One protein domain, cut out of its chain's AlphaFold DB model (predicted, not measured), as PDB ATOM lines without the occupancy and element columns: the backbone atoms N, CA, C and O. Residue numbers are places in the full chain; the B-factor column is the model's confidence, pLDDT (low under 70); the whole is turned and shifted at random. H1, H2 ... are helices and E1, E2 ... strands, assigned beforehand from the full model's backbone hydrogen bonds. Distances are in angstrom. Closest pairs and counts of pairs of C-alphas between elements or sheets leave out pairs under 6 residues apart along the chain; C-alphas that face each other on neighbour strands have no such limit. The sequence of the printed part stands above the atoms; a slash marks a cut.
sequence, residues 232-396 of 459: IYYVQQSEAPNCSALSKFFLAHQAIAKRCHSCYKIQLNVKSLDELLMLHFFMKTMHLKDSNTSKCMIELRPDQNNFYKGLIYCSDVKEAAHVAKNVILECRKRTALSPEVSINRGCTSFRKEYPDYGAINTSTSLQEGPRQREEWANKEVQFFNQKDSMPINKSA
ATOM      1  N   ILE A 232      96.400 138.514  67.353       92.44
ATOM      2  CA  ILE A 232      95.634 138.454  66.102       92.44
ATOM      3  C   ILE A 232      96.092 137.228  65.320       92.44
ATOM      4  O   ILE A 232      97.287 137.087  65.070       92.44
ATOM      5  N   TYR A 233      95.155 136.354  64.940       87.25
ATOM      6  CA  TYR A 233      95.426 135.135  64.172       87.25
ATOM      7  C   TYR A 233      95.091 135.302  62.687       87.25
ATOM      8  O   TYR A 233      94.036 135.824  62.320       87.25
ATOM      9  N   TYR A 234      95.951 134.741  61.841       85.56
ATOM     10  CA  TYR A 234      95.767 134.617  60.402       85.56
ATOM     11  C   TYR A 234      95.707 133.141  60.021       85.56
ATOM     12  O   TYR A 234      96.654 132.389  60.249       85.56
ATOM     13  N   VAL A 235      94.587 132.718  59.444       77.56
ATOM     14  CA  VAL A 235      94.366 131.352  58.971       77.56
ATOM     15  C   VAL A 235      94.091 131.398  57.475       77.56
ATOM     16  O   VAL A 235      93.084 131.963  57.048       77.56
ATOM     17  N   GLN A 236      94.985 130.797  56.684       66.62
ATOM     18  CA  GLN A 236      94.894 130.788  55.218       66.62
ATOM     19  C   GLN A 236      94.210 129.521  54.657       66.62
ATOM     20  O   GLN A 236      93.571 129.590  53.605       66.62
ATOM     21  N   GLN A 237      94.252 128.383  55.367       63.31
ATOM     22  CA  GLN A 237      93.633 127.109  54.950       63.31
ATOM     23  C   GLN A 237      92.813 126.467  56.088       63.31
ATOM     24  O   GLN A 237      93.168 126.600  57.258       63.31
ATOM     25  N   SER A 238      91.694 125.806  55.751       54.53
ATOM     26  CA  SER A 238      90.588 125.477  56.679       54.53
ATOM     27  C   SER A 238      90.497 124.014  57.138       54.53
ATOM     28  O   SER A 238      89.581 123.677  57.883       54.53
ATOM     29  N   GLU A 239      91.399 123.135  56.703       55.06
ATOM     30  CA  GLU A 239      91.170 121.672  56.734       55.06
ATOM     31  C   GLU A 239      91.869 120.938  57.895       55.06
ATOM     32  O   GLU A 239      92.022 119.722  57.905       55.06
ATOM     33  N   ALA A 240      92.341 121.675  58.894       57.62
ATOM     34  CA  ALA A 240      93.450 121.257  59.736       57.62
ATOM     35  C   ALA A 240      93.164 121.529  61.222       57.62
ATOM     36  O   ALA A 240      93.090 122.698  61.559       57.62
ATOM     37  N   PRO A 241      93.062 120.552  62.148       59.16
ATOM     38  CA  PRO A 241      92.689 120.831  63.542       59.16
ATOM     39  C   PRO A 241      93.613 121.869  64.202       59.16
ATOM     40  O   PRO A 241      94.839 121.739  64.179       59.16
ATOM     41  N   ASN A 242      93.017 122.915  64.789       66.25
ATOM     42  CA  ASN A 242      93.756 123.999  65.443       66.25
ATOM     43  C   ASN A 242      94.326 123.574  66.808       66.25
ATOM     44  O   ASN A 242      93.936 122.559  67.383       66.25
ATOM     45  N   CYS A 243      95.203 124.404  67.381       68.31
ATOM     46  CA  CYS A 243      95.819 124.145  68.687       68.31
ATOM     47  C   CYS A 243      94.805 123.890  69.819       68.31
ATOM     48  O   CYS A 243      95.120 123.153  70.746       68.31
ATOM     49  N   SER A 244      93.594 124.461  69.760       71.44
ATOM     50  CA  SER A 244      92.551 124.204  70.765       71.44
ATOM     51  C   SER A 244      91.998 122.784  70.645       71.44
ATOM     52  O   SER A 244      91.891 122.083  71.648       71.44
ATOM     53  N   ALA A 245      91.703 122.329  69.427       72.81
ATOM     54  CA  ALA A 245      91.261 120.963  69.170       72.81
ATOM     55  C   ALA A 245      92.341 119.938  69.560       72.81
ATOM     56  O   ALA A 245      92.042 118.947  70.225       72.81
ATOM     57  N   LEU A 246      93.606 120.226  69.237       77.56
ATOM     58  CA  LEU A 246      94.751 119.393  69.621       77.56
ATOM     59  C   LEU A 246      94.980 119.383  71.145       77.56
ATOM     60  O   LEU A 246      95.326 118.349  71.707       77.56
ATOM     61  N   SER A 247      94.742 120.507  71.828       76.38
ATOM     62  CA  SER A 247      94.794 120.590  73.295       76.38
ATOM     63  C   SER A 247      93.687 119.761  73.955       76.38
ATOM     64  O   SER A 247      93.941 119.046  74.918       76.38
ATOM     65  N   LYS A 248      92.466 119.768  73.401       81.62
ATOM     66  CA  LYS A 248      91.369 118.912  73.888       81.62
ATOM     67  C   LYS A 248      91.695 117.427  73.754       81.62
ATOM     68  O   LYS A 248      91.430 116.678  74.688       81.62
ATOM     69  N   PHE A 249      92.277 117.018  72.624       82.69
ATOM     70  CA  PHE A 249      92.763 115.648  72.442       82.69
ATOM     71  C   PHE A 249      93.765 115.275  73.538       82.69
ATOM     72  O   PHE A 249      93.615 114.253  74.203       82.69
ATOM     73  N   PHE A 250      94.743 116.149  73.770       81.81
ATOM     74  CA  PHE A 250      95.755 115.944  74.793       81.81
ATOM     75  C   PHE A 250      95.158 115.800  76.197       81.81
ATOM     76  O   PHE A 250      95.450 114.822  76.876       81.81
ATOM     77  N   LEU A 251      94.264 116.706  76.603       83.06
ATOM     78  CA  LEU A 251      93.608 116.645  77.912       83.06
ATOM     79  C   LEU A 251      92.761 115.377  78.085       83.06
ATOM     80  O   LEU A 251      92.719 114.813  79.175       83.06
ATOM     81  N   ALA A 252      92.098 114.920  77.019       85.62
ATOM     82  CA  ALA A 252      91.242 113.737  77.055       85.62
ATOM     83  C   ALA A 252      92.029 112.418  77.091       85.62
ATOM     84  O   ALA A 252      91.575 111.444  77.685       85.62
ATOM     85  N   HIS A 253      93.192 112.370  76.439       85.25
ATOM     86  CA  HIS A 253      93.888 111.113  76.163       85.25
ATOM     87  C   HIS A 253      95.291 111.011  76.749       85.25
ATOM     88  O   HIS A 253      95.889 109.933  76.637       85.25
ATOM     89  N   GLN A 254      95.803 112.100  77.337       83.06
ATOM     90  CA  GLN A 254      97.188 112.222  77.796       83.06
ATOM     91  C   GLN A 254      98.158 111.793  76.681       83.06
ATOM     92  O   GLN A 254      99.047 110.963  76.857       83.06
ATOM     93  N   ALA A 255      97.886 112.290  75.469       80.38
ATOM     94  CA  ALA A 255      98.554 111.900  74.234       80.38
ATOM     95  C   ALA A 255      98.804 113.126  73.350       80.38
ATOM     96  O   ALA A 255      97.955 114.010  73.230       80.38
ATOM     97  N   ILE A 256      99.964 113.174  72.698       77.88
ATOM     98  CA  ILE A 256     100.327 114.269  71.794       77.88
ATOM     99  C   ILE A 256      99.970 113.859  70.361       77.88
ATOM    100  O   ILE A 256     100.431 112.838  69.849       77.88
ATOM    101  N   ALA A 257      99.131 114.666  69.711       76.06
ATOM    102  CA  ALA A 257      98.716 114.455  68.327       76.06
ATOM    103  C   ALA A 257      99.913 114.503  67.360       76.06
ATOM    104  O   ALA A 257     100.861 115.268  67.574       76.06
ATOM    105  N   LYS A 258      99.852 113.755  66.251       74.75
ATOM    106  CA  LYS A 258     100.911 113.679  65.229       74.75
ATOM    107  C   LYS A 258     101.325 115.062  64.751       74.75
ATOM    108  O   LYS A 258     102.506 115.380  64.635       74.75
ATOM    109  N   ARG A 259     100.330 115.917  64.524       71.44
ATOM    110  CA  ARG A 259     100.550 117.293  64.083       71.44
ATOM    111  C   ARG A 259     101.332 118.114  65.106       71.44
ATOM    112  O   ARG A 259     102.146 118.937  64.713       71.44
ATOM    113  N   CYS A 260     101.125 117.887  66.402       71.81
ATOM    114  CA  CYS A 260     101.872 118.575  67.455       71.81
ATOM    115  C   CYS A 260     103.338 118.130  67.514       71.81
ATOM    116  O   CYS A 260     104.194 118.977  67.759       71.81
ATOM    117  N   HIS A 261     103.628 116.849  67.247       67.50
ATOM    118  CA  HIS A 261     104.997 116.318  67.182       67.50
ATOM    119  C   HIS A 261     105.838 116.995  66.099       67.50
ATOM    120  O   HIS A 261     106.993 117.363  66.335       67.50
ATOM    121  N   SER A 262     105.254 117.159  64.914       65.81
ATOM    122  CA  SER A 262     105.951 117.729  63.762       65.81
ATOM    123  C   SER A 262     105.803 119.246  63.659       65.81
ATOM    124  O   SER A 262     106.436 119.846  62.807       65.81
ATOM    125  N   CYS A 263     105.028 119.902  64.530       74.81
ATOM    126  CA  CYS A 263     104.809 121.341  64.423       74.81
ATOM    127  C   CYS A 263     106.066 122.136  64.794       74.81
ATOM    128  O   CYS A 263     106.586 122.030  65.910       74.81
ATOM    129  N   TYR A 264     106.486 123.003  63.880       80.12
ATOM    130  CA  TYR A 264     107.485 124.039  64.119       80.12
ATOM    131  C   TYR A 264     106.809 125.405  64.093       80.12
ATOM    132  O   TYR A 264     105.749 125.592  63.499       80.12
ATOM    133  N   LYS A 265     107.424 126.372  64.760       83.44
ATOM    134  CA  LYS A 265     107.041 127.774  64.696       83.44
ATOM    135  C   LYS A 265     108.260 128.605  64.334       83.44
ATOM    136  O   LYS A 265     109.290 128.538  65.003       83.44
ATOM    137  N   ILE A 266     108.121 129.401  63.290       88.50
ATOM    138  CA  ILE A 266     109.028 130.503  63.003       88.50
ATOM    139  C   ILE A 266     108.583 131.648  63.901       88.50
ATOM    140  O   ILE A 266     107.416 132.035  63.874       88.50
ATOM    141  N   GLN A 267     109.492 132.156  64.718       90.50
ATOM    142  CA  GLN A 267     109.268 133.288  65.599       90.50
ATOM    143  C   GLN A 267     110.066 134.480  65.087       90.50
ATOM    144  O   GLN A 267     111.283 134.405  64.948       90.50
ATOM    145  N   LEU A 268     109.345 135.563  64.818       92.62
ATOM    146  CA  LEU A 268     109.843 136.853  64.367       92.62
ATOM    147  C   LEU A 268     109.763 137.804  65.563       92.62
ATOM    148  O   LEU A 268     108.660 138.194  65.954       92.62
ATOM    149  N   ASN A 269     110.898 138.132  66.174       91.75
ATOM    150  CA  ASN A 269     110.956 139.095  67.272       91.75
ATOM    151  C   ASN A 269     111.179 140.500  66.714       91.75
ATOM    152  O   ASN A 269     112.027 140.705  65.839       91.75
ATOM    153  N   VAL A 270     110.418 141.448  67.248       92.44
ATOM    154  CA  VAL A 270     110.479 142.869  66.896       92.44
ATOM    155  C   VAL A 270     110.585 143.709  68.165       92.44
ATOM    156  O   VAL A 270     110.259 143.235  69.255       92.44
ATOM    157  N   LYS A 271     111.105 144.928  68.040       89.00
ATOM    158  CA  LYS A 271     111.566 145.730  69.182       89.00
ATOM    159  C   LYS A 271     110.586 146.808  69.625       89.00
ATOM    160  O   LYS A 271     110.668 147.230  70.772       89.00
ATOM    161  N   SER A 272     109.673 147.221  68.752       89.94
ATOM    162  CA  SER A 272     108.709 148.286  69.033       89.94
ATOM    163  C   SER A 272     107.319 147.968  68.492       89.94
ATOM    164  O   SER A 272     107.135 147.068  67.660       89.94
ATOM    165  N   LEU A 273     106.334 148.750  68.933       91.75
ATOM    166  CA  LEU A 273     104.982 148.715  68.384       91.75
ATOM    167  C   LEU A 273     104.955 148.975  66.871       91.75
ATOM    168  O   LEU A 273     104.208 148.305  66.160       91.75
ATOM    169  N   ASP A 274     105.767 149.912  66.376       91.19
ATOM    170  CA  ASP A 274     105.838 150.241  64.946       91.19
ATOM    171  C   ASP A 274     106.238 149.020  64.117       91.19
ATOM    172  O   ASP A 274     105.582 148.675  63.130       91.19
ATOM    173  N   GLU A 275     107.270 148.306  64.564       92.94
ATOM    174  CA  GLU A 275     107.713 147.079  63.914       92.94
ATOM    175  C   GLU A 275     106.657 145.962  64.015       92.94
ATOM    176  O   GLU A 275     106.468 145.206  63.058       92.94
ATOM    177  N   LEU A 276     105.920 145.870  65.132       95.00
ATOM    178  CA  LEU A 276     104.817 144.912  65.278       95.00
ATOM    179  C   LEU A 276     103.649 145.224  64.333       95.00
ATOM    180  O   LEU A 276     103.078 144.299  63.755       95.00
ATOM    181  N   LEU A 277     103.294 146.497  64.151       95.25
ATOM    182  CA  LEU A 277     102.250 146.917  63.214       95.25
ATOM    183  C   LEU A 277     102.669 146.663  61.763       95.25
ATOM    184  O   LEU A 277     101.875 146.132  60.983       95.25
ATOM    185  N   MET A 278     103.925 146.954  61.410       94.69
ATOM    186  CA  MET A 278     104.484 146.583  60.104       94.69
ATOM    187  C   MET A 278     104.388 145.079  59.876       94.69
ATOM    188  O   MET A 278     103.931 144.637  58.819       94.69
ATOM    189  N   LEU A 279     104.762 144.293  60.885       95.19
ATOM    190  CA  LEU A 279     104.693 142.844  60.823       95.19
ATOM    191  C   LEU A 279     103.244 142.342  60.691       95.19
ATOM    192  O   LEU A 279     102.988 141.468  59.866       95.19
ATOM    193  N   HIS A 280     102.292 142.929  61.423       95.12
ATOM    194  CA  HIS A 280     100.859 142.627  61.327       95.12
ATOM    195  C   HIS A 280     100.335 142.808  59.899       95.12
ATOM    196  O   HIS A 280      99.742 141.883  59.336       95.12
ATOM    197  N   PHE A 281     100.560 143.976  59.288       94.62
ATOM    198  CA  PHE A 281     100.055 144.252  57.940       94.62
ATOM    199  C   PHE A 281     100.784 143.438  56.871       94.62
ATOM    200  O   PHE A 281     100.143 142.934  55.945       94.62
ATOM    201  N   PHE A 282     102.091 143.217  57.034       93.75
ATOM    202  CA  PHE A 282     102.857 142.310  56.184       93.75
ATOM    203  C   PHE A 282     102.273 140.894  56.210       93.75
ATOM    204  O   PHE A 282     101.973 140.336  55.156       93.75
ATOM    205  N   MET A 283     102.042 140.331  57.399       90.81
ATOM    206  CA  MET A 283     101.507 138.976  57.557       90.81
ATOM    207  C   MET A 283     100.056 138.857  57.078       90.81
ATOM    208  O   MET A 283      99.699 137.833  56.500       90.81
ATOM    209  N   LYS A 284      99.235 139.903  57.253       90.06
ATOM    210  CA  LYS A 284      97.843 139.932  56.770       90.06
ATOM    211  C   LYS A 284      97.747 139.938  55.242       90.06
ATOM    212  O   LYS A 284      96.799 139.390  54.690       90.06
ATOM    213  N   THR A 285      98.710 140.559  54.564       89.38
ATOM    214  CA  THR A 285      98.706 140.729  53.101       89.38
ATOM    215  C   THR A 285      99.605 139.733  52.365       89.38
ATOM    216  O   THR A 285      99.509 139.612  51.149       89.38
ATOM    217  N   MET A 286     100.472 139.003  53.070       86.06
ATOM    218  CA  MET A 286     101.317 137.954  52.497       86.06
ATOM    219  C   MET A 286     100.526 136.656  52.294       86.06
ATOM    220  O   MET A 286      99.868 136.169  53.209       86.06
ATOM    221  N   HIS A 287     100.668 136.030  51.126       80.50
ATOM    222  CA  HIS A 287     100.140 134.692  50.861       80.50
ATOM    223  C   HIS A 287     101.255 133.644  50.957       80.50
ATOM    224  O   HIS A 287     102.223 133.701  50.196       80.50
ATOM    225  N   LEU A 288     101.114 132.660  51.846       76.19
ATOM    226  CA  LEU A 288     102.013 131.506  51.919       76.19
ATOM    227  C   LEU A 288     101.370 130.328  51.179       76.19
ATOM    228  O   LEU A 288     100.174 130.085  51.305       76.19
ATOM    229  N   LYS A 289     102.146 129.634  50.338       63.53
ATOM    230  CA  LYS A 289     101.638 128.496  49.550       63.53
ATOM    231  C   LYS A 289     101.258 127.306  50.438       63.53
ATOM    232  O   LYS A 289     100.250 126.656  50.170       63.53
ATOM    233  N   ASP A 290     102.021 127.081  51.504       62.81
ATOM    234  CA  ASP A 290     101.831 125.971  52.437       62.81
ATOM    235  C   ASP A 290     101.009 126.416  53.661       62.81
ATOM    236  O   ASP A 290     101.056 127.586  54.060       62.81
ATOM    237  N   SER A 291     100.209 125.503  54.232       57.38
ATOM    238  CA  SER A 291      99.212 125.757  55.289       57.38
ATOM    239  C   SER A 291      99.829 126.310  56.578       57.38
ATOM    240  O   SER A 291     100.019 125.583  57.556       57.38
ATOM    241  N   ASN A 292     100.019 127.622  56.642       66.25
ATOM    242  CA  ASN A 292     100.617 128.269  57.793       66.25
ATOM    243  C   ASN A 292      99.578 129.146  58.499       66.25
ATOM    244  O   ASN A 292      99.210 130.224  58.031       66.25
ATOM    245  N   THR A 293      99.092 128.674  59.652       79.81
ATOM    246  CA  THR A 293      98.486 129.594  60.621       79.81
ATOM    247  C   THR A 293      99.588 130.512  61.108       79.81
ATOM    248  O   THR A 293     100.712 130.074  61.348       79.81
ATOM    249  N   SER A 294      99.281 131.783  61.270       86.81
ATOM    250  CA  SER A 294     100.235 132.731  61.801       86.81
ATOM    251  C   SER A 294      99.553 133.692  62.762       86.81
ATOM    252  O   SER A 294      98.326 133.721  62.856       86.81
ATOM    253  N   LYS A 295     100.330 134.413  63.564       90.25
ATOM    254  CA  LYS A 295      99.789 135.414  64.480       90.25
ATOM    255  C   LYS A 295     100.789 136.499  64.813       90.25
ATOM    256  O   LYS A 295     101.982 136.226  64.851       90.25
ATOM    257  N   CYS A 296     100.282 137.673  65.156       94.69
ATOM    258  CA  CYS A 296     101.033 138.737  65.816       94.69
ATOM    259  C   CYS A 296     100.496 138.908  67.234       94.69
ATOM    260  O   CYS A 296      99.287 138.777  67.451       94.69
ATOM    261  N   MET A 297     101.376 139.150  68.204       94.00
ATOM    262  CA  MET A 297     100.965 139.264  69.598       94.00
ATOM    263  C   MET A 297     101.926 140.062  70.473       94.00
ATOM    264  O   MET A 297     103.102 140.228  70.142       94.00
ATOM    265  N   ILE A 298     101.400 140.430  71.643       91.19
ATOM    266  CA  ILE A 298     102.175 140.832  72.815       91.19
ATOM    267  C   ILE A 298     102.241 139.668  73.802       91.19
ATOM    268  O   ILE A 298     101.225 139.043  74.121       91.19
ATOM    269  N   GLU A 299     103.443 139.366  74.272       86.44
ATOM    270  CA  GLU A 299     103.722 138.395  75.321       86.44
ATOM    271  C   GLU A 299     103.640 139.050  76.694       86.44
ATOM    272  O   GLU A 299     104.420 139.939  77.005       86.44
ATOM    273  N   LEU A 300     102.712 138.566  77.517       81.69
ATOM    274  CA  LEU A 300     102.472 139.067  78.875       81.69
ATOM    275  C   LEU A 300     103.051 138.141  79.955       81.69
ATOM    276  O   LEU A 300     102.691 138.220  81.127       81.69
ATOM    277  N   ARG A 301     103.871 137.164  79.562       77.44
ATOM    278  CA  ARG A 301     104.494 136.241  80.508       77.44
ATOM    279  C   ARG A 301     105.811 136.840  81.002       77.44
ATOM    280  O   ARG A 301     106.690 137.071  80.175       77.44
ATOM    281  N   PRO A 302     105.977 137.049  82.320       64.38
ATOM    282  CA  PRO A 302     107.150 137.727  82.871       64.38
ATOM    283  C   PRO A 302     108.449 136.922  82.714       64.38
ATOM    284  O   PRO A 302     109.528 137.492  82.792       64.38
ATOM    285  N   ASP A 303     108.358 135.607  82.492       65.81
ATOM    286  CA  ASP A 303     109.493 134.698  82.288       65.81
ATOM    287  C   ASP A 303     110.009 134.657  80.837       65.81
ATOM    288  O   ASP A 303     110.899 133.869  80.520       65.81
ATOM    289  N   GLN A 304     109.427 135.441  79.927       66.06
ATOM    290  CA  GLN A 304     109.769 135.412  78.506       66.06
ATOM    291  C   GLN A 304     110.420 136.726  78.074       66.06
ATOM    292  O   GLN A 304     109.833 137.795  78.210       66.06
ATOM    293  N   ASN A 305     111.602 136.630  77.463       56.25
ATOM    294  CA  ASN A 305     112.232 137.766  76.796       56.25
ATOM    295  C   ASN A 305     111.466 138.104  75.497       56.25
ATOM    296  O   ASN A 305     110.932 137.211  74.832       56.25
ATOM    297  N   ASN A 306     111.456 139.386  75.116       63.69
ATOM    298  CA  ASN A 306     110.801 139.958  73.928       63.69
ATOM    299  C   ASN A 306     109.260 139.948  73.960       63.69
ATOM    300  O   ASN A 306     108.593 138.919  73.775       63.69
ATOM    301  N   PHE A 307     108.696 141.146  74.114       83.38
ATOM    302  CA  PHE A 307     107.260 141.361  74.255       83.38
ATOM    303  C   PHE A 307     106.512 141.288  72.925       83.38
ATOM    304  O   PHE A 307     105.448 140.679  72.862       83.38
ATOM    305  N   TYR A 308     107.074 141.827  71.844       91.56
ATOM    306  CA  TYR A 308     106.427 141.852  70.535       91.56
ATOM    307  C   TYR A 308     106.915 140.703  69.649       91.56
ATOM    308  O   TYR A 308     108.119 140.542  69.423       91.56
ATOM    309  N   LYS A 309     105.989 139.890  69.128       92.06
ATOM    310  CA  LYS A 309     106.357 138.761  68.260       92.06
ATOM    311  C   LYS A 309     105.312 138.411  67.210       92.06
ATOM    312  O   LYS A 309     104.106 138.448  67.464       92.06
ATOM    313  N   GLY A 310     105.799 137.987  66.048       93.12
ATOM    314  CA  GLY A 310     105.037 137.246  65.048       93.12
ATOM    315  C   GLY A 310     105.395 135.763  65.084       93.12
ATOM    316  O   GLY A 310     106.565 135.419  65.227       93.12
ATOM    317  N   LEU A 311     104.411 134.877  64.955       90.00
ATOM    318  CA  LEU A 311     104.616 133.434  64.844       90.00
ATOM    319  C   LEU A 311     104.014 132.915  63.541       90.00
ATOM    320  O   LEU A 311     102.901 133.298  63.192       90.00
ATOM    321  N   ILE A 312     104.707 132.001  62.869       88.12
ATOM    322  CA  ILE A 312     104.222 131.272  61.689       88.12
ATOM    323  C   ILE A 312     104.397 129.782  61.969       88.12
ATOM    324  O   ILE A 312     105.500 129.352  62.294       88.12
ATOM    325  N   TYR A 313     103.315 129.012  61.901       83.94
ATOM    326  CA  TYR A 313     103.297 127.596  62.263       83.94
ATOM    327  C   TYR A 313     103.429 126.702  61.036       83.94
ATOM    328  O   TYR A 313     102.502 126.659  60.233       83.94
ATOM    329  N   CYS A 314     104.513 125.933  60.979       80.50
ATOM    330  CA  CYS A 314     104.841 125.000  59.905       80.50
ATOM    331  C   CYS A 314     104.636 123.548  60.354       80.50
ATOM    332  O   CYS A 314     104.655 123.232  61.552       80.50
ATOM    333  N   SER A 315     104.445 122.657  59.387       76.12
ATOM    334  CA  SER A 315     104.184 121.235  59.603       76.12
ATOM    335  C   SER A 315     105.439 120.381  59.789       76.12
ATOM    336  O   SER A 315     105.328 119.293  60.352       76.12
ATOM    337  N   ASP A 316     106.609 120.870  59.362       76.12
ATOM    338  CA  ASP A 316     107.910 120.247  59.597       76.12
ATOM    339  C   ASP A 316     109.069 121.270  59.541       76.12
ATOM    340  O   ASP A 316     108.877 122.468  59.313       76.12
ATOM    341  N   VAL A 317     110.292 120.792  59.794       78.81
ATOM    342  CA  VAL A 317     111.501 121.624  59.888       78.81
ATOM    343  C   VAL A 317     112.005 122.133  58.538       78.81
ATOM    344  O   VAL A 317     112.575 123.222  58.468       78.81
ATOM    345  N   LYS A 318     111.803 121.364  57.462       82.12
ATOM    346  CA  LYS A 318     112.218 121.733  56.104       82.12
ATOM    347  C   LYS A 318     111.299 122.829  55.581       82.12
ATOM    348  O   LYS A 318     111.793 123.827  55.059       82.12
ATOM    349  N   GLU A 319     109.993 122.679  55.802       83.38
ATOM    350  CA  GLU A 319     109.005 123.729  55.567       83.38
ATOM    351  C   GLU A 319     109.357 124.974  56.385       83.38
ATOM    352  O   GLU A 319     109.481 126.053  55.815       83.38
ATOM    353  N   ALA A 320     109.617 124.838  57.692       84.12
ATOM    354  CA  ALA A 320     109.971 125.979  58.538       84.12
ATOM    355  C   ALA A 320     111.216 126.729  58.040       84.12
ATOM    356  O   ALA A 320     111.209 127.957  57.977       84.12
ATOM    357  N   ALA A 321     112.272 126.016  57.642       85.81
ATOM    358  CA  ALA A 321     113.476 126.632  57.090       85.81
ATOM    359  C   ALA A 321     113.204 127.336  55.747       85.81
ATOM    360  O   ALA A 321     113.679 128.453  55.519       85.81
ATOM    361  N   HIS A 322     112.415 126.709  54.869       86.50
ATOM    362  CA  HIS A 322     112.040 127.278  53.575       86.50
ATOM    363  C   HIS A 322     111.170 128.533  53.732       86.50
ATOM    364  O   HIS A 322     111.486 129.589  53.174       86.50
ATOM    365  N   VAL A 323     110.112 128.442  54.539       87.56
ATOM    366  CA  VAL A 323     109.196 129.545  54.836       87.56
ATOM    367  C   VAL A 323     109.948 130.681  55.526       87.56
ATOM    368  O   VAL A 323     109.793 131.822  55.108       87.56
ATOM    369  N   ALA A 324     110.828 130.402  56.494       89.12
ATOM    370  CA  ALA A 324     111.615 131.438  57.168       89.12
ATOM    371  C   ALA A 324     112.467 132.246  56.179       89.12
ATOM    372  O   ALA A 324     112.451 133.475  56.221       89.12
ATOM    373  N   LYS A 325     113.157 131.578  55.244       87.69
ATOM    374  CA  LYS A 325     113.974 132.255  54.226       87.69
ATOM    375  C   LYS A 325     113.133 133.187  53.346       87.69
ATOM    376  O   LYS A 325     113.529 134.332  53.121       87.69
ATOM    377  N   ASN A 326     111.975 132.716  52.886       88.50
ATOM    378  CA  ASN A 326     111.073 133.498  52.036       88.50
ATOM    379  C   ASN A 326     110.446 134.673  52.798       88.50
ATOM    380  O   ASN A 326     110.408 135.791  52.290       88.50
ATOM    381  N   VAL A 327     110.004 134.434  54.034       89.75
ATOM    382  CA  VAL A 327     109.395 135.446  54.904       89.75
ATOM    383  C   VAL A 327     110.384 136.558  55.227       89.75
ATOM    384  O   VAL A 327     110.021 137.723  55.127       89.75
ATOM    385  N   ILE A 328     111.637 136.229  55.563       89.88
ATOM    386  CA  ILE A 328     112.680 137.232  55.832       89.88
ATOM    387  C   ILE A 328     112.917 138.110  54.603       89.88
ATOM    388  O   ILE A 328     112.980 139.334  54.724       89.88
ATOM    389  N   LEU A 329     113.052 137.489  53.426       91.00
ATOM    390  CA  LEU A 329     113.309 138.206  52.182       91.00
ATOM    391  C   LEU A 329     112.160 139.162  51.845       91.00
ATOM    392  O   LEU A 329     112.397 140.341  51.582       91.00
ATOM    393  N   GLU A 330     110.923 138.670  51.886       91.94
ATOM    394  CA  GLU A 330     109.759 139.466  51.507       91.94
ATOM    395  C   GLU A 330     109.419 140.526  52.563       91.94
ATOM    396  O   GLU A 330     109.008 141.628  52.208       91.94
ATOM    397  N   CYS A 331     109.655 140.238  53.850       93.31
ATOM    398  CA  CYS A 331     109.506 141.211  54.930       93.31
ATOM    399  C   CYS A 331     110.464 142.384  54.711       93.31
ATOM    400  O   CYS A 331     110.010 143.513  54.546       93.31
ATOM    401  N   ARG A 332     111.767 142.118  54.544       93.50
ATOM    402  CA  ARG A 332     112.761 143.167  54.250       93.50
ATOM    403  C   ARG A 332     112.396 143.985  53.019       93.50
ATOM    404  O   ARG A 332     112.495 145.205  53.043       93.50
ATOM    405  N   LYS A 333     111.960 143.322  51.948       93.69
ATOM    406  CA  LYS A 333     111.594 143.983  50.693       93.69
ATOM    407  C   LYS A 333     110.384 144.906  50.846       93.69
ATOM    408  O   LYS A 333     110.366 145.980  50.252       93.69
ATOM    409  N   ARG A 334     109.362 144.486  51.596       94.69
ATOM    410  CA  ARG A 334     108.092 145.218  51.688       94.69
ATOM    411  C   ARG A 334     108.063 146.231  52.821       94.69
ATOM    412  O   ARG A 334     107.364 147.220  52.678       94.69
ATOM    413  N   THR A 335     108.789 146.015  53.914       93.69
ATOM    414  CA  THR A 335     108.686 146.854  55.122       93.69
ATOM    415  C   THR A 335     110.009 147.495  55.540       93.69
ATOM    416  O   THR A 335     110.021 148.288  56.474       93.69
ATOM    417  N   ALA A 336     111.131 147.129  54.905       91.62
ATOM    418  CA  ALA A 336     112.496 147.399  55.379       91.62
ATOM    419  C   ALA A 336     112.831 146.799  56.766       91.62
ATOM    420  O   ALA A 336     113.952 146.956  57.254       91.62
ATOM    421  N   LEU A 337     111.909 146.048  57.382       92.19
ATOM    422  CA  LEU A 337     112.097 145.418  58.683       92.19
ATOM    423  C   LEU A 337     113.026 144.204  58.578       92.19
ATOM    424  O   LEU A 337     112.908 143.375  57.675       92.19
ATOM    425  N   SER A 338     113.919 144.060  59.556       90.75
ATOM    426  CA  SER A 338     114.774 142.878  59.720       90.75
ATOM    427  C   SER A 338     114.535 142.245  61.091       90.75
ATOM    428  O   SER A 338     115.343 142.456  61.994       90.75
ATOM    429  N   PRO A 339     113.431 141.493  61.265       90.69
ATOM    430  CA  PRO A 339     113.122 140.879  62.549       90.69
ATOM    431  C   PRO A 339     114.179 139.829  62.905       90.69
ATOM    432  O   PRO A 339     114.728 139.158  62.026       90.69
ATOM    433  N   GLU A 340     114.438 139.653  64.199       90.62
ATOM    434  CA  GLU A 340     115.237 138.522  64.667       90.62
ATOM    435  C   GLU A 340     114.405 137.246  64.501       90.62
ATOM    436  O   GLU A 340     113.261 137.176  64.959       90.62
ATOM    437  N   VAL A 341     114.965 136.240  63.829       89.38
ATOM    438  CA  VAL A 341     114.235 135.019  63.482       89.38
ATOM    439  C   VAL A 341     114.788 133.825  64.238       89.38
ATOM    440  O   VAL A 341     115.980 133.540  64.183       89.38
ATOM    441  N   SER A 342     113.895 133.083  64.886       87.00
ATOM    442  CA  SER A 342     114.197 131.781  65.483       87.00
ATOM    443  C   SER A 342     113.199 130.730  65.006       87.00
ATOM    444  O   SER A 342     112.034 131.034  64.750       87.00
ATOM    445  N   ILE A 343     113.649 129.484  64.868       83.56
ATOM    446  CA  ILE A 343     112.784 128.342  64.559       83.56
ATOM    447  C   ILE A 343     112.737 127.464  65.802       83.56
ATOM    448  O   ILE A 343     113.755 126.937  66.238       83.56
ATOM    449  N   ASN A 344     111.542 127.309  66.360       78.25
ATOM    450  CA  ASN A 344     111.294 126.585  67.604       78.25
ATOM    451  C   ASN A 344     110.262 125.477  67.355       78.25
ATOM    452  O   ASN A 344     109.490 125.573  66.399       78.25
ATOM    453  N   ARG A 345     110.148 124.457  68.218       75.00
ATOM    454  CA  ARG A 345     108.972 123.570  68.128       75.00
ATOM    455  C   ARG A 345     107.698 124.268  68.603       75.00
ATOM    456  O   ARG A 345     107.716 125.164  69.451       75.00
ATOM    457  N   GLY A 346     106.574 123.839  68.035       64.75
ATOM    458  CA  GLY A 346     105.284 124.524  68.091       64.75
ATOM    459  C   GLY A 346     104.626 124.591  69.471       64.75
ATOM    460  O   GLY A 346     103.999 125.605  69.777       64.75
ATOM    461  N   CYS A 347     104.785 123.577  70.333       66.12
ATOM    462  CA  CYS A 347     104.101 123.536  71.632       66.12
ATOM    463  C   CYS A 347     105.061 123.660  72.821       66.12
ATOM    464  O   CYS A 347     105.832 122.750  73.120       66.12
ATOM    465  N   THR A 348     104.968 124.781  73.539       62.12
ATOM    466  CA  THR A 348     105.659 125.004  74.820       62.12
ATOM    467  C   THR A 348     104.904 124.417  76.012       62.12
ATOM    468  O   THR A 348     105.520 124.170  77.042       62.12
ATOM    469  N   SER A 349     103.593 124.177  75.893       62.44
ATOM    470  CA  SER A 349     102.755 123.719  77.011       62.44
ATOM    471  C   SER A 349     103.024 122.262  77.388       62.44
ATOM    472  O   SER A 349     103.175 121.961  78.567       62.44
ATOM    473  N   PHE A 350     103.198 121.375  76.401       65.81
ATOM    474  CA  PHE A 350     103.455 119.952  76.667       65.81
ATOM    475  C   PHE A 350     104.789 119.699  77.369       65.81
ATOM    476  O   PHE A 350     104.921 118.700  78.061       65.81
ATOM    477  N   ARG A 351     105.760 120.616  77.262       65.19
ATOM    478  CA  ARG A 351     107.055 120.504  77.954       65.19
ATOM    479  C   ARG A 351     106.910 120.432  79.477       65.19
ATOM    480  O   ARG A 351     107.743 119.801  80.114       65.19
ATOM    481  N   LYS A 352     105.893 121.087  80.051       67.44
ATOM    482  CA  LYS A 352     105.666 121.065  81.506       67.44
ATOM    483  C   LYS A 352     105.148 119.710  81.981       67.44
ATOM    484  O   LYS A 352     105.536 119.260  83.048       67.44
ATOM    485  N   GLU A 353     104.291 119.081  81.185       67.94
ATOM    486  CA  GLU A 353     103.635 117.818  81.539       67.94
ATOM    487  C   GLU A 353     104.430 116.587  81.063       67.94
ATOM    488  O   GLU A 353     104.313 115.520  81.653       67.94
ATOM    489  N   TYR A 354     105.289 116.741  80.045       69.62
ATOM    490  CA  TYR A 354     106.125 115.684  79.466       69.62
ATOM    491  C   TYR A 354     107.584 116.168  79.318       69.62
ATOM    492  O   TYR A 354     107.963 116.674  78.255       69.62
ATOM    493  N   PRO A 355     108.430 116.022  80.357       67.88
ATOM    494  CA  PRO A 355     109.818 116.501  80.353       67.88
ATOM    495  C   PRO A 355     110.674 115.938  79.210       67.88
ATOM    496  O   PRO A 355     111.459 116.679  78.618       67.88
ATOM    497  N   ASP A 356     110.446 114.679  78.818       64.25
ATOM    498  CA  ASP A 356     111.122 114.035  77.681       64.25
ATOM    499  C   ASP A 356     110.805 114.736  76.349       64.25
ATOM    500  O   ASP A 356     111.673 114.900  75.493       64.25
ATOM    501  N   TYR A 357     109.573 115.232  76.186       64.31
ATOM    502  CA  TYR A 357     109.195 116.079  75.050       64.31
ATOM    503  C   TYR A 357     109.897 117.446  75.121       64.31
ATOM    504  O   TYR A 357     110.260 118.034  74.102       64.31
ATOM    505  N   GLY A 358     110.122 117.941  76.339       59.00
ATOM    506  CA  GLY A 358     110.902 119.138  76.629       59.00
ATOM    507  C   GLY A 358     112.375 119.048  76.241       59.00
ATOM    508  O   GLY A 358     112.911 120.022  75.716       59.00
ATOM    509  N   ALA A 359     113.012 117.898  76.469       59.31
ATOM    510  CA  ALA A 359     114.417 117.657  76.139       59.31
ATOM    511  C   ALA A 359     114.674 117.742  74.621       59.31
ATOM    512  O   ALA A 359     115.660 118.333  74.183       59.31
ATOM    513  N   ILE A 360     113.720 117.265  73.814       55.56
ATOM    514  CA  ILE A 360     113.764 117.296  72.338       55.56
ATOM    515  C   ILE A 360     113.415 118.694  71.769       55.56
ATOM    516  O   ILE A 360     113.489 118.936  70.563       55.56
ATOM    517  N   ASN A 361     113.030 119.637  72.633       53.34
ATOM    518  CA  ASN A 361     112.682 121.020  72.294       53.34
ATOM    519  C   ASN A 361     113.806 122.016  72.655       53.34
ATOM    520  O   ASN A 361     113.545 123.192  72.910       53.34
ATOM    521  N   THR A 362     115.052 121.542  72.728       52.78
ATOM    522  CA  THR A 362     116.237 122.375  72.962       52.78
ATOM    523  C   THR A 362     116.932 122.697  71.634       52.78
ATOM    524  O   THR A 362     117.011 121.877  70.725       52.78
ATOM    525  N   SER A 363     117.351 123.953  71.486       50.34
ATOM    526  CA  SER A 363     117.634 124.661  70.227       50.34
ATOM    527  C   SER A 363     118.913 124.258  69.481       50.34
ATOM    528  O   SER A 363     119.286 124.924  68.518       50.34
ATOM    529  N   THR A 364     119.614 123.205  69.888       47.31
ATOM    530  CA  THR A 364     120.989 122.964  69.422       47.31
ATOM    531  C   THR A 364     121.102 122.134  68.146       47.31
ATOM    532  O   THR A 364     122.168 122.109  67.538       47.31
ATOM    533  N   SER A 365     120.019 121.526  67.652       49.16
ATOM    534  CA  SER A 365     119.982 121.026  66.272       49.16
ATOM    535  C   SER A 365     118.548 120.922  65.750       49.16
ATOM    536  O   SER A 365     117.665 120.379  66.407       49.16
ATOM    537  N   LEU A 366     118.307 121.457  64.551       55.28
ATOM    538  CA  LEU A 366     117.061 121.313  63.789       55.28
ATOM    539  C   LEU A 366     116.883 119.845  63.344       55.28
ATOM    540  O   LEU A 366     117.026 119.522  62.170       55.28
ATOM    541  N   GLN A 367     116.632 118.937  64.285       57.78
ATOM    542  CA  GLN A 367     116.399 117.517  64.017       57.78
ATOM    543  C   GLN A 367     114.907 117.231  63.823       57.78
ATOM    544  O   GLN A 367     114.046 117.949  64.347       57.78
ATOM    545  N   GLU A 368     114.590 116.174  63.069       58.50
ATOM    546  CA  GLU A 368     113.222 115.655  62.947       58.50
ATOM    547  C   GLU A 368     112.656 115.266  64.324       58.50
ATOM    548  O   GLU A 368     113.385 114.974  65.269       58.50
ATOM    549  N   GLY A 369     111.333 115.363  64.479       56.56
ATOM    550  CA  GLY A 369     110.663 115.033  65.743       56.56
ATOM    551  C   GLY A 369     110.735 113.558  66.104       56.56
ATOM    552  O   GLY A 369     110.909 112.720  65.219       56.56
ATOM    553  N   PRO A 370     110.542 113.216  67.391       59.56
ATOM    554  CA  PRO A 370     110.364 111.824  67.771       59.56
ATOM    555  C   PRO A 370     109.133 111.279  67.038       59.56
ATOM    556  O   PRO A 370     108.107 111.966  66.951       59.56
ATOM    557  N   ARG A 371     109.235 110.053  66.505       62.53
ATOM    558  CA  ARG A 371     108.100 109.380  65.858       62.53
ATOM    559  C   ARG A 371     106.938 109.279  66.847       62.53
ATOM    560  O   ARG A 371     107.143 109.015  68.032       62.53
ATOM    561  N   GLN A 372     105.722 109.492  66.352       69.25
ATOM    562  CA  GLN A 372     104.516 109.320  67.154       69.25
ATOM    563  C   GLN A 372     104.415 107.867  67.639       69.25
ATOM    564  O   GLN A 372     104.686 106.939  66.876       69.25
ATOM    565  N   ARG A 373     104.002 107.667  68.894       74.69
ATOM    566  CA  ARG A 373     103.691 106.331  69.419       74.69
ATOM    567  C   ARG A 373     102.444 105.777  68.719       74.69
ATOM    568  O   ARG A 373     101.445 106.489  68.622       74.69
ATOM    569  N   GLU A 374     102.473 104.518  68.284       75.81
ATOM    570  CA  GLU A 374     101.338 103.872  67.592       75.81
ATOM    571  C   GLU A 374     100.042 103.921  68.419       75.81
ATOM    572  O   GLU A 374      98.966 104.209  67.896       75.81
ATOM    573  N   GLU A 375     100.151 103.757  69.738       79.06
ATOM    574  CA  GLU A 375      99.028 103.882  70.671       79.06
ATOM    575  C   GLU A 375      98.354 105.263  70.621       79.06
ATOM    576  O   GLU A 375      97.136 105.374  70.762       79.06
ATOM    577  N   TRP A 376      99.131 106.332  70.418       84.38
ATOM    578  CA  TRP A 376      98.607 107.695  70.308       84.38
ATOM    579  C   TRP A 376      97.956 107.932  68.948       84.38
ATOM    580  O   TRP A 376      96.929 108.606  68.892       84.38
ATOM    581  N   ALA A 377      98.503 107.340  67.882       81.44
ATOM    582  CA  ALA A 377      97.933 107.423  66.541       81.44
ATOM    583  C   ALA A 377      96.518 106.818  66.494       81.44
ATOM    584  O   ALA A 377      95.599 107.434  65.956       81.44
ATOM    585  N   ASN A 378      96.311 105.666  67.140       82.31
ATOM    586  CA  ASN A 378      94.992 105.028  67.216       82.31
ATOM    587  C   ASN A 378      93.968 105.892  67.971       82.31
ATOM    588  O   ASN A 378      92.836 106.053  67.511       82.31
ATOM    589  N   LYS A 379      94.374 106.500  69.096       84.44
ATOM    590  CA  LYS A 379      93.527 107.437  69.856       84.44
ATOM    591  C   LYS A 379      93.185 108.685  69.036       84.44
ATOM    592  O   LYS A 379      92.055 109.159  69.094       84.44
ATOM    593  N   GLU A 380      94.141 109.215  68.271       82.44
ATOM    594  CA  GLU A 380      93.957 110.412  67.439       82.44
ATOM    595  C   GLU A 380      92.933 110.179  66.323       82.44
ATOM    596  O   GLU A 380      92.006 110.976  66.167       82.44
ATOM    597  N   VAL A 381      93.055 109.061  65.598       79.69
ATOM    598  CA  VAL A 381      92.111 108.678  64.534       79.69
ATOM    599  C   VAL A 381      90.695 108.548  65.090       79.69
ATOM    600  O   VAL A 381      89.753 109.072  64.503       79.69
ATOM    601  N   GLN A 382      90.529 107.902  66.245       78.94
ATOM    602  CA  GLN A 382      89.217 107.763  66.883       78.94
ATOM    603  C   GLN A 382      88.647 109.113  67.334       78.94
ATOM    604  O   GLN A 382      87.475 109.391  67.092       78.94
ATOM    605  N   PHE A 383      89.469 109.971  67.940       79.69
ATOM    606  CA  PHE A 383      89.025 111.256  68.481       79.69
ATOM    607  C   PHE A 383      88.581 112.243  67.395       79.69
ATOM    608  O   PHE A 383      87.545 112.892  67.542       79.69
ATOM    609  N   PHE A 384      89.346 112.360  66.304       75.00
ATOM    610  CA  PHE A 384      89.041 113.309  65.230       75.00
ATOM    611  C   PHE A 384      88.041 112.776  64.194       75.00
ATOM    612  O   PHE A 384      87.418 113.589  63.522       75.00
ATOM    613  N   ASN A 385      87.812 111.458  64.109       70.94
ATOM    614  CA  ASN A 385      86.739 110.894  63.275       70.94
ATOM    615  C   ASN A 385      85.355 110.915  63.953       70.94
ATOM    616  O   ASN A 385      84.345 110.790  63.268       70.94
ATOM    617  N   GLN A 386      85.281 111.041  65.285       61.56
ATOM    618  CA  GLN A 386      84.020 110.966  66.045       61.56
ATOM    619  C   GLN A 386      83.293 112.308  66.232       61.56
ATOM    620  O   GLN A 386      82.173 112.326  66.742       61.56
ATOM    621  N   LYS A 387      83.894 113.437  65.848       52.06
ATOM    622  CA  LYS A 387      83.256 114.758  65.917       52.06
ATOM    623  C   LYS A 387      83.443 115.488  64.604       52.06
ATOM    624  O   LYS A 387      84.568 115.549  64.118       52.06
ATOM    625  N   ASP A 388      82.351 116.078  64.112       46.91
ATOM    626  CA  ASP A 388      82.340 117.067  63.037       46.91
ATOM    627  C   ASP A 388      83.582 117.946  63.153       46.91
ATOM    628  O   ASP A 388      83.729 118.720  64.108       46.91
ATOM    629  N   SER A 389      84.519 117.780  62.221       51.25
ATOM    630  CA  SER A 389      85.666 118.663  62.108       51.25
ATOM    631  C   SER A 389      85.099 120.060  61.897       51.25
ATOM    632  O   SER A 389      84.661 120.377  60.792       51.25
ATOM    633  N   MET A 390      85.014 120.873  62.956       49.41
ATOM    634  CA  MET A 390      84.528 122.238  62.805       49.41
ATOM    635  C   MET A 390      85.453 122.915  61.792       49.41
ATOM    636  O   MET A 390      86.656 123.012  62.068       49.41
ATOM    637  N   PRO A 391      84.936 123.336  60.624       53.31
ATOM    638  CA  PRO A 391      85.762 123.978  59.623       53.31
ATOM    639  C   PRO A 391      86.392 125.208  60.263       53.31
ATOM    640  O   PRO A 391      85.718 126.001  60.928       53.31
ATOM    641  N   ILE A 392      87.708 125.354  60.117       57.97
ATOM    642  CA  ILE A 392      88.358 126.550  60.635       57.97
ATOM    643  C   ILE A 392      88.017 127.687  59.691       57.97
ATOM    644  O   ILE A 392      88.392 127.670  58.516       57.97
ATOM    645  N   ASN A 393      87.328 128.690  60.226       59.19
ATOM    646  CA  ASN A 393      87.055 129.913  59.496       59.19
ATOM    647  C   ASN A 393      88.379 130.558  59.080       59.19
ATOM    648  O   ASN A 393      89.228 130.865  59.921       59.19
ATOM    649  N   LYS A 394      88.544 130.760  57.769       69.44
ATOM    650  CA  LYS A 394      89.654 131.544  57.225       69.44
ATOM    651  C   LYS A 394      89.600 132.949  57.813       69.44
ATOM    652  O   LYS A 394      88.515 133.494  58.034       69.44
ATOM    653  N   SER A 395      90.765 133.540  58.046       73.62
ATOM    654  CA  SER A 395      90.806 134.928  58.498       73.62
ATOM    655  C   SER A 395      90.196 135.834  57.437       73.62
ATOM    656  O   SER A 395      90.442 135.663  56.241       73.62
ATOM    657  N   ALA A 396      89.389 136.796  57.885       71.62
ATOM    658  CA  ALA A 396      88.792 137.774  56.993       71.62
ATOM    659  C   ALA A 396      89.895 138.531  56.241       71.62
ATOM    660  O   ALA A 396      90.857 139.016  56.848       71.62
TER     661      ALA A 396
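What this domain is: This is residues 232 to 396 of the 459 residues of the protein "TPR-repeat-containing protein" of Synechococcus sp. (strain RCC307) (UniProt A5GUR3). A strongly twisted sheet of five strands has two helices, H3 and H4, over one face. Beyond the end of the sheet where E2 begins and E4 and E5 end lies a loose group of helices: H1, H2 and H7, with the short H5 and H6 apart from H1; residues 386 to 396 then run back toward E1. The printed part has 165 residues, with E1 H1 H2 E2 H3 E3 E4 H4 E5 H5 H6 H7 along it; the class is mixed, helices and strands. The antiparallel sheet has the order E1 E3 E4 E2 E5. The whole is compact, with a radius of gyration of the C-alphas of 16.4 A and spans of 48 by 35 by 30 A.

Where its parts are: Find C-alpha 232 at (95.634, 138.454, 66.102), where E1, residues 232 to 234, begins. Next come H1, residues 243 to 253, 15.1 A long, and H2, residues 258 to 262. E2, residues 264 to 270, covers 19.3 A, and H3, residues 273 to 285, 18.4 A. Then read E3, residues 293 to 298, and E4, residues 308 to 314, 20.0 A. H4, residues 317 to 335, starts at (111.501, 121.624, 59.888) and runs 25.8 A. E5 is residues 340 to 345, H5 350 to 353 and H6 355 to 359. H7, residues 374 to 385, ends at (86.739, 110.894, 63.275).

How they stand to each other: Begin at edge strand E1: N 234 and O 294 of E3 are 2.8 A apart. In the hairpin E3 and E4, look for N 295 and O 311 at 2.8 A. Between E4 and E2, N 266 and O 312 are 2.8 A apart; between E2 and edge strand E5, N 267 and O 342 are 2.8 A apart. These pairs are within hydrogen-bond range. E2, H3, E3 and E4, H4, E5 are split strand-helix-strand units, each with another strand between its two, and right-handed crossovers. In two layers, H3 lies over E3 and E4 at a height over the sheet of 8.6 A, and H4, on the same face, over E2 at 7.8 A. H3 and H4 touch, closest at the C-alphas of Met 278 and Thr 335, 6.5 A. H2 only grazes the sheet, with residues 259 to 262. H1 and H7 only just touch, with 3 pairs of C-alphas within 8 A, the closest those of Phe 249 and Phe 383, 7.0 A. H5 and H6 touch only at the corner, closest at C-alphas 351 and 358, 4.3 A. In H1, H2, H3, H4, H6 and H7 every O i to N i+4 pair is within hydrogen-bond range; H5 is too short for one.

The domain as a whole: The C-alphas of Ala 336 and Glu 375 are farthest apart, 48.1 A. The printed part has no cut; its long link is H6 to H7, residues 360 to 373. Confidence is low, under 70, for instance at residues 346 to 372 and 386 to 394.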